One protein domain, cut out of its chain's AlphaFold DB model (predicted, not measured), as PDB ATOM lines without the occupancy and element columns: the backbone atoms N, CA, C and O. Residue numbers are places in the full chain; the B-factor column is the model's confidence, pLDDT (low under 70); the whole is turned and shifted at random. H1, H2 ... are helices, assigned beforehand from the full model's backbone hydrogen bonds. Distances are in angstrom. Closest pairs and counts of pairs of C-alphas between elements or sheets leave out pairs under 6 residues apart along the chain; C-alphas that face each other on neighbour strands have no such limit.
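AT A GLANCE: This is residues 2 to 82 and 91 to 114 of the 114 residues of an uncharacterized protein of Desulfobacteraceae bacterium (UniProt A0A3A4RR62). What shape do these atoms make? One long helix, H2, runs along most of a rod; H1 and H4 pack on its first part to make a three-helix bundle, and the short helix H3 folds back along its later part. What is it made of? The printed part has 105 residues with four named helices, in the order H1, H2, H3, H4, and no named strand; the class is all helix. How spread out is it? It is extended, with a radius of gyration of the C-alphas of 21.2 A and spans of 69 by 22 by 16 A.

HOW THE PARTS SIT: How does the first helix stand to the second? H1, residues 2 to 19, and H2, residues 23 to 64, form a helical hairpin and touch, at a shallow tilt of 18 degrees, opposite ways. The closest C-alphas are those of Ala 14 and Met 26, 4.7 A apart, and H2 touches H1 with residues 23 to 40 alone. What else does the hub H2 touch? H3, residues 70 to 81, makes a second helical hairpin with H2 at a shallow tilt of 18 degrees, residues 76 to 81 alone touching residues 48 to 59 alone of H2; the closest C-alphas, of Arg 52 and Glu 80, are 4.9 A apart. H4, residues 91 to 113, touches H2 at residues 25 to 43 alone, opposite ways at a shallow tilt of 24 degrees, with the closest C-alphas, of Ser 39 and Ser 96, 5.8 A apart. Does H4 meet the other helices? H4 touches H1, the same way at a shallow tilt of 32 degrees, with the closest C-alphas, of Ser 10 and Ser 103, 5.4 A apart; H3 is apart from H1 and from H4. H1, H2 and H4 are an up and down bundle, each running against the one before it in the chain. What do the backbones show? In H1, H3 and H4 every O i to N i+4 pair is within hydrogen-bond range; in H2, 37 of 38 are.

IN THESE COORDINATES: Where does the first helix begin? H1 begins at C-alpha 2 at (-38.438, -20.981, -79.846) and is 26.6 A long from first to last C-alpha. How far do the next two reach? H2 is 61.3 A long and ends at C-alpha 64 at (-17.635, 13.096, -85.551), and H3 is 16.9 A long. Where does the last helix end? H4 is 32.6 A long and ends at C-alpha 113 at (-41.739, -47.174, -73.228).

THE WHOLE: How large is it? The two C-alphas farthest apart, those of Gly 66 and Arg 114, are 69.0 A apart. Is anything missing? Residues 83 to 90 are not printed, and C-alphas 82 and 91 are 22.3 A apart across the cut; the links H1 to H2 and H2 to H3 are tight. How confident is the model? The mean pLDDT of the printed part is 88.1, and residue 2 is the one printed residue under 70.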
ATOM      1  N   GLY A   2     -38.597 -19.516 -79.719       64.75
ATOM      2  CA  GLY A   2     -38.438 -20.981 -79.846       64.75
ATOM      3  C   GLY A   2     -37.484 -21.688 -78.862       64.75
ATOM      4  O   GLY A   2     -37.764 -22.812 -78.462       64.75
ATOM      5  N   GLY A   3     -36.397 -21.045 -78.411       75.81
ATOM      6  CA  GLY A   3     -35.406 -21.702 -77.538       75.81
ATOM      7  C   GLY A   3     -35.939 -22.116 -76.160       75.81
ATOM      8  O   GLY A   3     -35.624 -23.201 -75.682       75.81
ATOM      9  N   TRP A   4     -36.815 -21.304 -75.556       82.62
ATOM     10  CA  TRP A   4     -37.433 -21.607 -74.258       82.62
ATOM     11  C   TRP A   4     -38.350 -22.828 -74.306       82.62
ATOM     12  O   TRP A   4     -38.342 -23.642 -73.387       82.62
ATOM     13  N   ILE A   5     -39.098 -22.985 -75.401       87.12
ATOM     14  CA  ILE A   5     -39.981 -24.139 -75.603       87.12
ATOM     15  C   ILE A   5     -39.150 -25.426 -75.630       87.12
ATOM     16  O   ILE A   5     -39.499 -26.396 -74.964       87.12
ATOM     17  N   ASN A   6     -38.012 -25.421 -76.331       86.75
ATOM     18  CA  ASN A   6     -37.141 -26.593 -76.410       86.75
ATOM     19  C   ASN A   6     -36.557 -26.997 -75.038       86.75
ATOM     20  O   ASN A   6     -36.524 -28.181 -74.697       86.75
ATOM     21  N   ILE A   7     -36.159 -26.015 -74.223       88.31
ATOM     22  CA  ILE A   7     -35.665 -26.249 -72.855       88.31
ATOM     23  C   ILE A   7     -36.754 -26.904 -71.994       88.31
ATOM     24  O   ILE A   7     -36.493 -27.901 -71.324       88.31
ATOM     25  N   ILE A   8     -37.987 -26.384 -72.044       91.12
ATOM     26  CA  ILE A   8     -39.120 -26.928 -71.280       91.12
ATOM     27  C   ILE A   8     -39.411 -28.371 -71.703       91.12
ATOM     28  O   ILE A   8     -39.528 -29.249 -70.850       91.12
ATOM     29  N   ILE A   9     -39.477 -28.634 -73.010       89.94
ATOM     30  CA  ILE A   9     -39.716 -29.977 -73.558       89.94
ATOM     31  C   ILE A   9     -38.621 -30.952 -73.105       89.94
ATOM     32  O   ILE A   9     -38.935 -32.041 -72.624       89.94
ATOM     33  N   SER A  10     -37.348 -30.553 -73.191       89.31
ATOM     34  CA  SER A  10     -36.223 -31.373 -72.718       89.31
ATOM     35  C   SER A  10     -36.293 -31.640 -71.212       89.31
ATOM     36  O   SER A  10     -36.015 -32.753 -70.767       89.31
ATOM     37  N   GLY A  11     -36.701 -30.643 -70.421       90.69
ATOM     38  CA  GLY A  11     -36.909 -30.787 -68.979       90.69
ATOM     39  C   GLY A  11     -38.027 -31.777 -68.639       90.69
ATOM     40  O   GLY A  11     -37.844 -32.643 -67.782       90.69
ATOM     41  N   ILE A  12     -39.153 -31.714 -69.357       93.12
ATOM     42  CA  ILE A  12     -40.263 -32.670 -69.212       93.12
ATOM     43  C   ILE A  12     -39.802 -34.084 -69.582       93.12
ATOM     44  O   ILE A  12     -40.095 -35.027 -68.843       93.12
ATOM     45  N   ALA A  13     -39.060 -34.248 -70.680       89.56
ATOM     46  CA  ALA A  13     -38.512 -35.542 -71.082       89.56
ATOM     47  C   ALA A  13     -37.571 -36.121 -70.008       89.56
ATOM     48  O   ALA A  13     -37.736 -37.272 -69.605       89.56
ATOM     49  N   ALA A  14     -36.652 -35.310 -69.467       92.25
ATOM     50  CA  ALA A  14     -35.739 -35.729 -68.403       92.25
ATOM     51  C   ALA A  14     -36.489 -36.210 -67.149       92.25
ATOM     52  O   ALA A  14     -36.217 -37.303 -66.648       92.25
ATOM     53  N   TYR A  15     -37.477 -35.438 -66.683       93.44
ATOM     54  CA  TYR A  15     -38.313 -35.819 -65.542       93.44
ATOM     55  C   TYR A  15     -39.120 -37.099 -65.808       93.44
ATOM     56  O   TYR A  15     -39.271 -37.954 -64.934       93.44
ATOM     57  N   SER A  16     -39.614 -37.264 -67.033       91.88
ATOM     58  CA  SER A  16     -40.396 -38.437 -67.430       91.88
ATOM     59  C   SER A  16     -39.540 -39.709 -67.429       91.88
ATOM     60  O   SER A  16     -39.957 -40.729 -66.880       91.88
ATOM     61  N   PHE A  17     -38.308 -39.638 -67.945       93.00
ATOM     62  CA  PHE A  17     -37.368 -40.763 -67.922       93.00
ATOM     63  C   PHE A  17     -36.839 -41.103 -66.532       93.00
ATOM     64  O   PHE A  17     -36.604 -42.281 -66.252       93.00
ATOM     65  N   TYR A  18     -36.707 -40.104 -65.658       93.56
ATOM     66  CA  TYR A  18     -36.414 -40.323 -64.244       93.56
ATOM     67  C   TYR A  18     -37.488 -41.201 -63.585       93.56
ATOM     68  O   TYR A  18     -37.158 -42.175 -62.910       93.56
ATOM     69  N   ARG A  19     -38.776 -40.928 -63.851       93.94
ATOM     70  CA  ARG A  19     -39.894 -41.697 -63.273       93.94
ATOM     71  C   ARG A  19     -39.973 -43.153 -63.732       93.94
ATOM     72  O   ARG A  19     -40.491 -43.970 -62.983       93.94
ATOM     73  N   ILE A  20     -39.472 -43.482 -64.923       93.06
ATOM     74  CA  ILE A  20     -39.436 -44.868 -65.431       93.06
ATOM     75  C   ILE A  20     -38.073 -45.549 -65.224       93.06
ATOM     76  O   ILE A  20     -37.799 -46.572 -65.843       93.06
ATOM     77  N   HIS A  21     -37.197 -44.968 -64.391       92.12
ATOM     78  CA  HIS A  21     -35.854 -45.480 -64.073       92.12
ATOM     79  C   HIS A  21     -34.945 -45.732 -65.291       92.12
ATOM     80  O   HIS A  21     -34.001 -46.520 -65.238       92.12
ATOM     81  N   SER A  22     -35.185 -45.033 -66.404       91.19
ATOM     82  CA  SER A  22     -34.377 -45.169 -67.616       91.19
ATOM     83  C   SER A  22     -33.206 -44.179 -67.598       91.19
ATOM     84  O   SER A  22     -33.221 -43.173 -68.314       91.19
ATOM     85  N   THR A  23     -32.171 -44.487 -66.809       93.00
ATOM     86  CA  THR A  23     -31.011 -43.612 -66.540       93.00
ATOM     87  C   THR A  23     -30.347 -43.066 -67.807       93.00
ATOM     88  O   THR A  23     -30.061 -41.875 -67.880       93.00
ATOM     89  N   VAL A  24     -30.151 -43.899 -68.836       94.25
ATOM     90  CA  VAL A  24     -29.501 -43.478 -70.092       94.25
ATOM     91  C   VAL A  24     -30.303 -42.376 -70.796       94.25
ATOM     92  O   VAL A  24     -29.757 -41.332 -71.142       94.25
ATOM     93  N   LEU A  25     -31.616 -42.569 -70.961       92.56
ATOM     94  CA  LEU A  25     -32.493 -41.596 -71.630       92.56
ATOM     95  C   LEU A  25     -32.682 -40.315 -70.804       92.56
ATOM     96  O   LEU A  25     -32.808 -39.229 -71.371       92.56
ATOM     97  N   MET A  26     -32.636 -40.424 -69.474       94.00
ATOM     98  CA  MET A  26     -32.632 -39.270 -68.575       94.00
ATOM     99  C   MET A  26     -31.376 -38.416 -68.787       94.00
ATOM    100  O   MET A  26     -31.491 -37.213 -69.010       94.00
ATOM    101  N   VAL A  27     -30.187 -39.028 -68.776       95.12
ATOM    102  CA  VAL A  27     -28.916 -38.311 -68.984       95.12
ATOM    103  C   VAL A  27     -28.872 -37.654 -70.366       95.12
ATOM    104  O   VAL A  27     -28.496 -36.488 -70.468       95.12
ATOM    105  N   LEU A  28     -29.329 -38.348 -71.415       94.38
ATOM    106  CA  LEU A  28     -29.426 -37.774 -72.763       94.38
ATOM    107  C   LEU A  28     -30.370 -36.564 -72.817       94.38
ATOM    108  O   LEU A  28     -30.042 -35.556 -73.439       94.38
ATOM    109  N   SER A  29     -31.511 -36.634 -72.129       92.94
ATOM    110  CA  SER A  29     -32.451 -35.510 -72.031       92.94
ATOM    111  C   SER A  29     -31.836 -34.304 -71.315       92.94
ATOM    112  O   SER A  29     -32.003 -33.170 -71.762       92.94
ATOM    113  N   ILE A  30     -31.082 -34.534 -70.233       94.69
ATOM    114  CA  ILE A  30     -30.379 -33.471 -69.498       94.69
ATOM    115  C   ILE A  30     -29.308 -32.827 -70.384       94.69
ATOM    116  O   ILE A  30     -29.274 -31.603 -70.506       94.69
ATOM    117  N   ALA A  31     -28.475 -33.631 -71.049       95.31
ATOM    118  CA  ALA A  31     -27.445 -33.125 -71.953       95.31
ATOM    119  C   ALA A  31     -28.054 -32.280 -73.087       95.31
ATOM    120  O   ALA A  31     -27.568 -31.188 -73.385       95.31
ATOM    121  N   ASN A  32     -29.169 -32.732 -73.666       93.12
ATOM    122  CA  ASN A  32     -29.875 -31.978 -74.697       93.12
ATOM    123  C   ASN A  32     -30.513 -30.682 -74.168       93.12
ATOM    124  O   ASN A  32     -30.508 -29.665 -74.862       93.12
ATOM    125  N   CYS A  33     -31.008 -30.685 -72.929       92.44
ATOM    126  CA  CYS A  33     -31.498 -29.483 -72.254       92.44
ATOM    127  C   CYS A  33     -30.382 -28.433 -72.111       92.44
ATOM    128  O   CYS A  33     -30.571 -27.266 -72.459       92.44
ATOM    129  N   MET A  34     -29.186 -28.856 -71.684       94.44
ATOM    130  CA  MET A  34     -28.020 -27.972 -71.576       94.44
ATOM    131  C   MET A  34     -27.596 -27.422 -72.944       94.44
ATOM    132  O   MET A  34     -27.330 -26.226 -73.067       94.44
ATOM    133  N   LEU A  35     -27.596 -28.259 -73.987       91.88
ATOM    134  CA  LEU A  35     -27.297 -27.834 -75.359       91.88
ATOM    135  C   LEU A  35     -28.331 -26.828 -75.894       91.88
ATOM    136  O   LEU A  35     -27.977 -25.840 -76.542       91.88
ATOM    137  N   SER A  36     -29.612 -27.045 -75.588       90.19
ATOM    138  CA  SER A  36     -30.706 -26.129 -75.930       90.19
ATOM    139  C   SER A  36     -30.515 -24.766 -75.270       90.19
ATOM    140  O   SER A  36     -30.635 -23.734 -75.929       90.19
ATOM    141  N   PHE A  37     -30.173 -24.762 -73.979       92.31
ATOM    142  CA  PHE A  37     -29.908 -23.540 -73.229       92.31
ATOM    143  C   PHE A  37     -28.691 -22.791 -73.774       92.31
ATOM    144  O   PHE A  37     -28.773 -21.591 -74.037       92.31
ATOM    145  N   TRP A  38     -27.588 -23.503 -74.009       93.06
ATOM    146  CA  TRP A  38     -26.370 -22.921 -74.559       93.06
ATOM    147  C   TRP A  38     -26.605 -22.320 -75.948       93.06
ATOM    148  O   TRP A  38     -26.315 -21.144 -76.161       93.06
ATOM    149  N   SER A  39     -27.193 -23.084 -76.876       90.44
ATOM    150  CA  SER A  39     -27.460 -22.602 -78.238       90.44
ATOM    151  C   SER A  39     -28.375 -21.377 -78.234       90.44
ATOM    152  O   SER A  39     -28.084 -20.393 -78.912       90.44
ATOM    153  N   PHE A  40     -29.430 -21.380 -77.415       89.56
ATOM    154  CA  PHE A  40     -30.304 -20.223 -77.252       89.56
ATOM    155  C   PHE A  40     -29.562 -18.995 -76.709       89.56
ATOM    156  O   PHE A  40     -29.688 -17.907 -77.277       89.56
ATOM    157  N   GLY A  41     -28.766 -19.162 -75.648       88.75
ATOM    158  CA  GLY A  41     -27.984 -18.077 -75.057       88.75
ATOM    159  C   GLY A  41     -26.994 -17.471 -76.049       88.75
ATOM    160  O   GLY A  41     -26.908 -16.250 -76.179       88.75
ATOM    161  N   VAL A  42     -26.302 -18.313 -76.820       89.75
ATOM    162  CA  VAL A  42     -25.368 -17.851 -77.850       89.75
ATOM    163  C   VAL A  42     -26.101 -17.087 -78.958       89.75
ATOM    164  O   VAL A  42     -25.677 -15.982 -79.296       89.75
ATOM    165  N   MET A  43     -27.227 -17.591 -79.480       89.31
ATOM    166  CA  MET A  43     -28.018 -16.867 -80.492       89.31
ATOM    167  C   MET A  43     -28.490 -15.499 -79.990       89.31
ATOM    168  O   MET A  43     -28.382 -14.507 -80.708       89.31
ATOM    169  N   HIS A  44     -28.974 -15.431 -78.746       87.31
ATOM    170  CA  HIS A  44     -29.411 -14.178 -78.133       87.31
ATOM    171  C   HIS A  44     -28.252 -13.178 -78.002       87.31
ATOM    172  O   HIS A  44     -28.397 -11.999 -78.335       87.31
ATOM    173  N   ASN A  45     -27.078 -13.654 -77.582       88.75
ATOM    174  CA  ASN A  45     -25.887 -12.821 -77.443       88.75
ATOM    175  C   ASN A  45     -25.375 -12.311 -78.797       88.75
ATOM    176  O   ASN A  45     -25.045 -11.131 -78.901       88.75
ATOM    177  N   TYR A  46     -25.354 -13.140 -79.847       87.12
ATOM    178  CA  TYR A  46     -24.998 -12.696 -81.203       87.12
ATOM    179  C   TYR A  46     -25.970 -11.637 -81.729       87.12
ATOM    180  O   TYR A  46     -25.547 -10.578 -82.200       87.12
ATOM    181  N   ALA A  47     -27.269 -11.897 -81.591       85.50
ATOM    182  CA  ALA A  47     -28.305 -11.015 -82.109       85.50
ATOM    183  C   ALA A  47     -28.351  -9.658 -81.383       85.50
ATOM    184  O   ALA A  47     -28.669  -8.641 -82.003       85.50
ATOM    185  N   SER A  48     -27.998  -9.626 -80.092       85.94
ATOM    186  CA  SER A  48     -27.890  -8.393 -79.304       85.94
ATOM    187  C   SER A  48     -26.563  -7.655 -79.534       85.94
ATOM    188  O   SER A  48     -26.560  -6.452 -79.796       85.94
ATOM    189  N   SER A  49     -25.425  -8.356 -79.496       86.50
ATOM    190  CA  SER A  49     -24.096  -7.739 -79.647       86.50
ATOM    191  C   SER A  49     -23.895  -7.092 -81.017       86.50
ATOM    192  O   SER A  49     -23.332  -6.002 -81.102       86.50
ATOM    193  N   THR A  50     -24.421  -7.694 -82.083       86.12
ATOM    194  CA  THR A  50     -24.327  -7.121 -83.432       86.12
ATOM    195  C   THR A  50     -25.035  -5.768 -83.527       86.12
ATOM    196  O   THR A  50     -24.507  -4.837 -84.138       86.12
ATOM    197  N   ARG A  51     -26.209  -5.617 -82.898       83.50
ATOM    198  CA  ARG A  51     -26.949  -4.343 -82.881       83.50
ATOM    199  C   ARG A  51     -26.269  -3.297 -82.016       83.50
ATOM    200  O   ARG A  51     -26.146  -2.163 -82.467       83.50
ATOM    201  N   ARG A  52     -25.742  -3.690 -80.854       85.06
ATOM    202  CA  ARG A  52     -24.922  -2.809 -80.007       85.06
ATOM    203  C   ARG A  52     -23.688  -2.299 -80.745       85.06
ATOM    204  O   ARG A  52     -23.412  -1.107 -80.714       85.06
ATOM    205  N   ASN A  53     -23.001  -3.165 -81.489       87.25
ATOM    206  CA  ASN A  53     -21.849  -2.765 -82.297       87.25
ATOM    207  C   ASN A  53     -22.247  -1.808 -83.429       87.25
ATOM    208  O   ASN A  53     -21.581  -0.795 -83.629       87.25
ATOM    209  N   LYS A  54     -23.352  -2.079 -84.138       85.12
ATOM    210  CA  LYS A  54     -23.886  -1.164 -85.165       85.12
ATOM    211  C   LYS A  54     -24.251   0.200 -84.565       85.12
ATOM    212  O   LYS A  54     -23.856   1.218 -85.125       85.12
ATOM    213  N   ALA A  55     -24.944   0.225 -83.424       86.62
ATOM    214  CA  ALA A  55     -25.303   1.452 -82.715       86.62
ATOM    215  C   ALA A  55     -24.058   2.228 -82.252       86.62
ATOM    216  O   ALA A  55     -23.975   3.433 -82.461       86.62
ATOM    217  N   ALA A  56     -23.044   1.542 -81.716       87.12
ATOM    218  CA  ALA A  56     -21.790   2.164 -81.298       87.12
ATOM    219  C   ALA A  56     -21.018   2.796 -82.471       87.12
ATOM    220  O   ALA A  56     -20.462   3.883 -82.322       87.12
ATOM    221  N   ILE A  57     -20.995   2.147 -83.642       87.38
ATOM    222  CA  ILE A  57     -20.373   2.699 -84.857       87.38
ATOM    223  C   ILE A  57     -21.145   3.930 -85.346       87.38
ATOM    224  O   ILE A  57     -20.545   4.972 -85.598       87.38
ATOM    225  N   LEU A  58     -22.477   3.833 -85.429       86.94
ATOM    226  CA  LEU A  58     -23.352   4.945 -85.814       86.94
ATOM    227  C   LEU A  58     -23.178   6.151 -84.888       86.94
ATOM    228  O   LEU A  58     -23.060   7.276 -85.365       86.94
ATOM    229  N   ARG A  59     -23.099   5.912 -83.577       87.31
ATOM    230  CA  ARG A  59     -22.856   6.952 -82.578       87.31
ATOM    231  C   ARG A  59     -21.527   7.664 -82.812       87.31
ATOM    232  O   ARG A  59     -21.518   8.885 -82.869       87.31
ATOM    233  N   LYS A  60     -20.428   6.926 -83.010       88.94
ATOM    234  CA  LYS A  60     -19.108   7.523 -83.286       88.94
ATOM    235  C   LYS A  60     -19.107   8.392 -84.545       88.94
ATOM    236  O   LYS A  60     -18.497   9.454 -84.545       88.94
ATOM    237  N   ASN A  61     -19.805   7.960 -85.596       88.50
ATOM    238  CA  ASN A  61     -19.920   8.739 -86.829       88.50
ATOM    239  C   ASN A  61     -20.737  10.024 -86.610       88.50
ATOM    240  O   ASN A  61     -20.326  11.088 -87.055       88.50
ATOM    241  N   MET A  62     -21.847   9.949 -85.868       84.31
ATOM    242  CA  MET A  62     -22.668  11.124 -85.544       84.31
ATOM    243  C   MET A  62     -21.958  12.117 -84.612       84.31
ATOM    244  O   MET A  62     -22.109  13.324 -84.785       84.31
ATOM    245  N   GLU A  63     -21.156  11.624 -83.659       86.50
ATOM    246  CA  GLU A  63     -20.286  12.456 -82.816       86.50
ATOM    247  C   GLU A  63     -19.230  13.183 -83.667       86.50
ATOM    248  O   GLU A  63     -19.017  14.379 -83.482       86.50
ATOM    249  N   ALA A  64     -18.619  12.500 -84.643       86.62
ATOM    250  CA  ALA A  64     -17.635  13.096 -85.551       86.62
ATOM    251  C   ALA A  64     -18.239  14.135 -86.517       86.62
ATOM    252  O   ALA A  64     -17.566  15.098 -86.880       86.62
ATOM    253  N   GLU A  65     -19.501  13.964 -86.916       86.81
ATOM    254  CA  GLU A  65     -20.241  14.918 -87.756       86.81
ATOM    255  C   GLU A  65     -20.828  16.102 -86.964       86.81
ATOM    256  O   GLU A  65     -21.367  17.029 -87.567       86.81
ATOM    257  N   GLY A  66     -20.760  16.084 -85.625       81.69
ATOM    258  CA  GLY A  66     -21.370  17.109 -84.772       81.69
ATOM    259  C   GLY A  66     -22.905  17.109 -84.794       81.69
ATOM    260  O   GLY A  66     -23.518  18.106 -84.429       81.69
ATOM    261  N   ARG A  67     -23.534  16.005 -85.222       79.25
ATOM    262  CA  ARG A  67     -24.995  15.855 -85.408       79.25
ATOM    263  C   ARG A  67     -25.663  15.080 -84.273       79.25
ATOM    264  O   ARG A  67     -26.646  14.370 -84.480       79.25
ATOM    265  N   LEU A  68     -25.088  15.156 -83.074       74.81
ATOM    266  CA  LEU A  68     -25.578  14.428 -81.908       74.81
ATOM    267  C   LEU A  68     -26.733  15.184 -81.234       74.81
ATOM    268  O   LEU A  68     -26.601  15.691 -80.123       74.81
ATOM    269  N   ASP A  69     -27.864  15.268 -81.929       82.62
ATOM    270  CA  ASP A  69     -29.087  15.860 -81.387       82.62
ATOM    271  C   ASP A  69     -29.819  14.877 -80.457       82.62
ATOM    272  O   ASP A  69     -29.652  13.656 -80.546       82.62
ATOM    273  N   SER A  70     -30.680  15.397 -79.577       80.19
ATOM    274  CA  SER A  70     -31.492  14.591 -78.647       80.19
ATOM    275  C   SER A  70     -32.306  13.500 -79.360       80.19
ATOM    276  O   SER A  70     -32.383  12.369 -78.878       80.19
ATOM    277  N   ASP A  71     -32.827  13.801 -80.551       82.12
ATOM    278  CA  ASP A  71     -33.577  12.849 -81.381       82.12
ATOM    279  C   ASP A  71     -32.676  11.735 -81.941       82.12
ATOM    280  O   ASP A  71     -33.074  10.568 -82.036       82.12
ATOM    281  N   ALA A  72     -31.423  12.064 -82.272       78.50
ATOM    282  CA  ALA A  72     -30.440  11.088 -82.730       78.50
ATOM    283  C   ALA A  72     -30.078  10.109 -81.602       78.50
ATOM    284  O   ALA A  72     -29.982   8.902 -81.843       78.50
ATOM    285  N   ILE A  73     -29.963  10.599 -80.364       81.94
ATOM    286  CA  ILE A  73     -29.714   9.775 -79.173       81.94
ATOM    287  C   ILE A  73     -30.875   8.802 -78.925       81.94
ATOM    288  O   ILE A  73     -30.634   7.615 -78.694       81.94
ATOM    289  N   GLU A  74     -32.126   9.259 -79.032       84.56
ATOM    290  CA  GLU A  74     -33.292   8.382 -78.863       84.56
ATOM    291  C   GLU A  74     -33.349   7.296 -79.953       84.56
ATOM    292  O   GLU A  74     -33.621   6.121 -79.680       84.56
ATOM    293  N   SER A  75     -33.030   7.660 -81.199       81.62
ATOM    294  CA  SER A  75     -32.974   6.704 -82.308       81.62
ATOM    295  C   SER A  75     -31.882   5.640 -82.111       81.62
ATOM    296  O   SER A  75     -32.111   4.459 -82.392       81.62
ATOM    297  N   LEU A  76     -30.728   6.028 -81.561       83.75
ATOM    298  CA  LEU A  76     -29.619   5.135 -81.229       83.75
ATOM    299  C   LEU A  76     -29.992   4.149 -80.120       83.75
ATOM    300  O   LEU A  76     -29.751   2.954 -80.286       83.75
ATOM    301  N   ASP A  77     -30.630   4.615 -79.043       82.62
ATOM    302  CA  ASP A  77     -31.091   3.748 -77.946       82.62
ATOM    303  C   ASP A  77     -32.128   2.727 -78.448       82.62
ATOM    304  O   ASP A  77     -32.079   1.539 -78.118       82.62
ATOM    305  N   ARG A  78     -33.018   3.140 -79.361       83.69
ATOM    306  CA  ARG A  78     -33.971   2.221 -80.003       83.69
ATOM    307  C   ARG A  78     -33.269   1.145 -80.838       83.69
ATOM    308  O   ARG A  78     -33.673  -0.019 -80.802       83.69
ATOM    309  N   ILE A  79     -32.220   1.507 -81.579       80.62
ATOM    310  CA  ILE A  79     -31.420   0.552 -82.363       80.62
ATOM    311  C   ILE A  79     -30.643  -0.388 -81.436       80.62
ATOM    312  O   ILE A  79     -30.595  -1.590 -81.705       80.62
ATOM    313  N   GLU A  80     -30.085   0.124 -80.341       79.69
ATOM    314  CA  GLU A  80     -29.319  -0.650 -79.362       79.69
ATOM    315  C   GLU A  80     -30.174  -1.711 -78.654       79.69
ATOM    316  O   GLU A  80     -29.718  -2.838 -78.436       79.69
ATOM    317  N   ARG A  81     -31.432  -1.380 -78.343       80.81
ATOM    318  CA  ARG A  81     -32.392  -2.308 -77.722       80.81
ATOM    319  C   ARG A  81     -33.012  -3.302 -78.703       80.81
ATOM    320  O   ARG A  81     -33.636  -4.273 -78.271       80.81
ATOM    321  N   SER A  82     -32.864  -3.084 -80.007       82.00
ATOM    322  CA  SER A  82     -33.369  -4.009 -81.021       82.00
ATOM    323  C   SER A  82     -32.506  -5.273 -81.124       82.00
ATOM    324  O   SER A  82     -31.315  -5.273 -80.819       82.00
ATOM    325  N   TRP A  91     -25.056 -22.213 -88.435       87.75
ATOM    326  CA  TRP A  91     -24.700 -23.449 -87.735       87.75
ATOM    327  C   TRP A  91     -25.276 -23.516 -86.309       87.75
ATOM    328  O   TRP A  91     -25.642 -24.595 -85.850       87.75
ATOM    329  N   ILE A  92     -25.432 -22.375 -85.623       88.75
ATOM    330  CA  ILE A  92     -26.026 -22.315 -84.276       88.75
ATOM    331  C   ILE A  92     -27.526 -22.586 -84.358       88.75
ATOM    332  O   ILE A  92     -28.068 -23.366 -83.572       88.75
ATOM    333  N   SER A  93     -28.181 -21.998 -85.360       87.25
ATOM    334  CA  SER A  93     -29.584 -22.267 -85.673       87.25
ATOM    335  C   SER A  93     -29.803 -23.746 -86.008       87.25
ATOM    336  O   SER A  93     -30.749 -24.352 -85.508       87.25
ATOM    337  N   THR A  94     -28.895 -24.365 -86.775       90.62
ATOM    338  CA  THR A  94     -28.929 -25.805 -87.075       90.62
ATOM    339  C   THR A  94     -28.805 -26.658 -85.813       90.62
ATOM    340  O   THR A  94     -29.600 -27.578 -85.641       90.62
ATOM    341  N   ILE A  95     -27.875 -26.345 -84.899       90.56
ATOM    342  CA  ILE A  95     -27.739 -27.060 -83.615       90.56
ATOM    343  C   ILE A  95     -29.026 -26.947 -82.794       90.56
ATOM    344  O   ILE A  95     -29.506 -27.947 -82.261       90.56
ATOM    345  N   SER A  96     -29.608 -25.750 -82.711       89.88
ATOM    346  CA  SER A  96     -30.848 -25.531 -81.961       89.88
ATOM    347  C   SER A  96     -32.014 -26.341 -82.538       89.88
ATOM    348  O   SER A  96     -32.759 -26.979 -81.794       89.88
ATOM    349  N   MET A  97     -32.134 -26.384 -83.867       90.94
ATOM    350  CA  MET A  97     -33.156 -27.165 -84.564       90.94
ATOM    351  C   MET A  97     -32.948 -28.676 -84.399       90.94
ATOM    352  O   MET A  97     -33.903 -29.394 -84.110       90.94
ATOM    353  N   ALA A  98     -31.710 -29.164 -84.511       92.69
ATOM    354  CA  ALA A  98     -31.382 -30.571 -84.279       92.69
ATOM    355  C   ALA A  98     -31.706 -30.993 -82.838       92.69
ATOM    356  O   ALA A  98     -32.327 -32.032 -82.616       92.69
ATOM    357  N   SER A  99     -31.355 -30.147 -81.867       91.69
ATOM    358  CA  SER A  99     -31.675 -30.359 -80.456       91.69
ATOM    359  C   SER A  99     -33.185 -30.413 -80.211       91.69
ATOM    360  O   SER A  99     -33.650 -31.257 -79.447       91.69
ATOM    361  N   PHE A 100     -33.970 -29.579 -80.899       91.00
ATOM    362  CA  PHE A 100     -35.431 -29.603 -80.812       91.00
ATOM    363  C   PHE A 100     -36.038 -30.895 -81.368       91.00
ATOM    364  O   PHE A 100     -36.872 -31.518 -80.713       91.00
ATOM    365  N   VAL A 101     -35.592 -31.338 -82.547       93.94
ATOM    366  CA  VAL A 101     -36.023 -32.622 -83.122       93.94
ATOM    367  C   VAL A 101     -35.671 -33.770 -82.174       93.94
ATOM    368  O   VAL A 101     -36.507 -34.636 -81.919       93.94
ATOM    369  N   PHE A 102     -34.474 -33.745 -81.589       93.56
ATOM    370  CA  PHE A 102     -34.047 -34.743 -80.613       93.56
ATOM    371  C   PHE A 102     -34.935 -34.757 -79.356       93.56
ATOM    372  O   PHE A 102     -35.329 -35.833 -78.906       93.56
ATOM    373  N   SER A 103     -35.340 -33.590 -78.837       90.06
ATOM    374  CA  SER A 103     -36.301 -33.480 -77.726       90.06
ATOM    375  C   SER A 103     -37.643 -34.141 -78.041       90.06
ATOM    376  O   SER A 103     -38.206 -34.842 -77.200       90.06
ATOM    377  N   ILE A 104     -38.159 -33.937 -79.258       92.44
ATOM    378  CA  ILE A 104     -39.411 -34.556 -79.706       92.44
ATOM    379  C   ILE A 104     -39.252 -36.075 -79.783       92.44
ATOM    380  O   ILE A 104     -40.101 -36.803 -79.273       92.44
ATOM    381  N   VAL A 105     -38.158 -36.563 -80.373       94.38
ATOM    382  CA  VAL A 105     -37.875 -38.004 -80.465       94.38
ATOM    383  C   VAL A 105     -37.803 -38.636 -79.075       94.38
ATOM    384  O   VAL A 105     -38.411 -39.679 -78.846       94.38
ATOM    385  N   LEU A 106     -37.128 -37.987 -78.124       91.50
ATOM    386  CA  LEU A 106     -37.064 -38.437 -76.735       91.50
ATOM    387  C   LEU A 106     -38.455 -38.530 -76.090       91.50
ATOM    388  O   LEU A 106     -38.760 -39.535 -75.450       91.50
ATOM    389  N   LEU A 107     -39.329 -37.542 -76.301       91.62
ATOM    390  CA  LEU A 107     -40.713 -37.616 -75.822       91.62
ATOM    391  C   LEU A 107     -41.494 -38.770 -76.455       91.62
ATOM    392  O   LEU A 107     -42.201 -39.487 -75.752       91.62
ATOM    393  N   VAL A 108     -41.363 -38.976 -77.765       93.38
ATOM    394  CA  VAL A 108     -42.032 -40.083 -78.462       93.38
ATOM    395  C   VAL A 108     -41.564 -41.430 -77.905       93.38
ATOM    396  O   VAL A 108     -42.392 -42.276 -77.576       93.38
ATOM    397  N   ILE A 109     -40.254 -41.610 -77.708       92.50
ATOM    398  CA  ILE A 109     -39.688 -42.822 -77.092       92.50
ATOM    399  C   ILE A 109     -40.266 -43.047 -75.693       92.50
ATOM    400  O   ILE A 109     -40.571 -44.185 -75.340       92.50
ATOM    401  N   PHE A 110     -40.431 -41.987 -74.898       90.88
ATOM    402  CA  PHE A 110     -41.062 -42.098 -73.585       90.88
ATOM    403  C   PHE A 110     -42.487 -42.664 -73.682       90.88
ATOM    404  O   PHE A 110     -42.816 -43.576 -72.929       90.88
ATOM    405  N   PHE A 111     -43.306 -42.192 -74.629       91.19
ATOM    406  CA  PHE A 111     -44.665 -42.713 -74.820       91.19
ATOM    407  C   PHE A 111     -44.705 -44.182 -75.258       91.19
ATOM    408  O   PHE A 111     -45.623 -44.885 -74.857       91.19
ATOM    409  N   PHE A 112     -43.722 -44.656 -76.028       91.19
ATOM    410  CA  PHE A 112     -43.625 -46.071 -76.411       91.19
ATOM    411  C   PHE A 112     -43.073 -46.980 -75.307       91.19
ATOM    412  O   PHE A 112     -43.306 -48.184 -75.337       91.19
ATOM    413  N   LYS A 113     -42.297 -46.428 -74.367       85.69
ATOM    414  CA  LYS A 113     -41.739 -47.174 -73.228       85.69
ATOM    415  C   LYS A 113     -42.648 -47.204 -71.999       85.69
ATOM    416  O   LYS A 113     -42.328 -47.923 -71.054       85.69
ATOM    417  N   ARG A 114     -43.697 -46.384 -71.984       70.62
ATOM    418  CA  ARG A 114     -44.721 -46.362 -70.940       70.62
ATOM    419  C   ARG A 114     -45.675 -47.540 -71.099       70.62
ATOM    420  O   ARG A 114     -46.074 -48.071 -70.042       70.62
TER     421      ARG A 114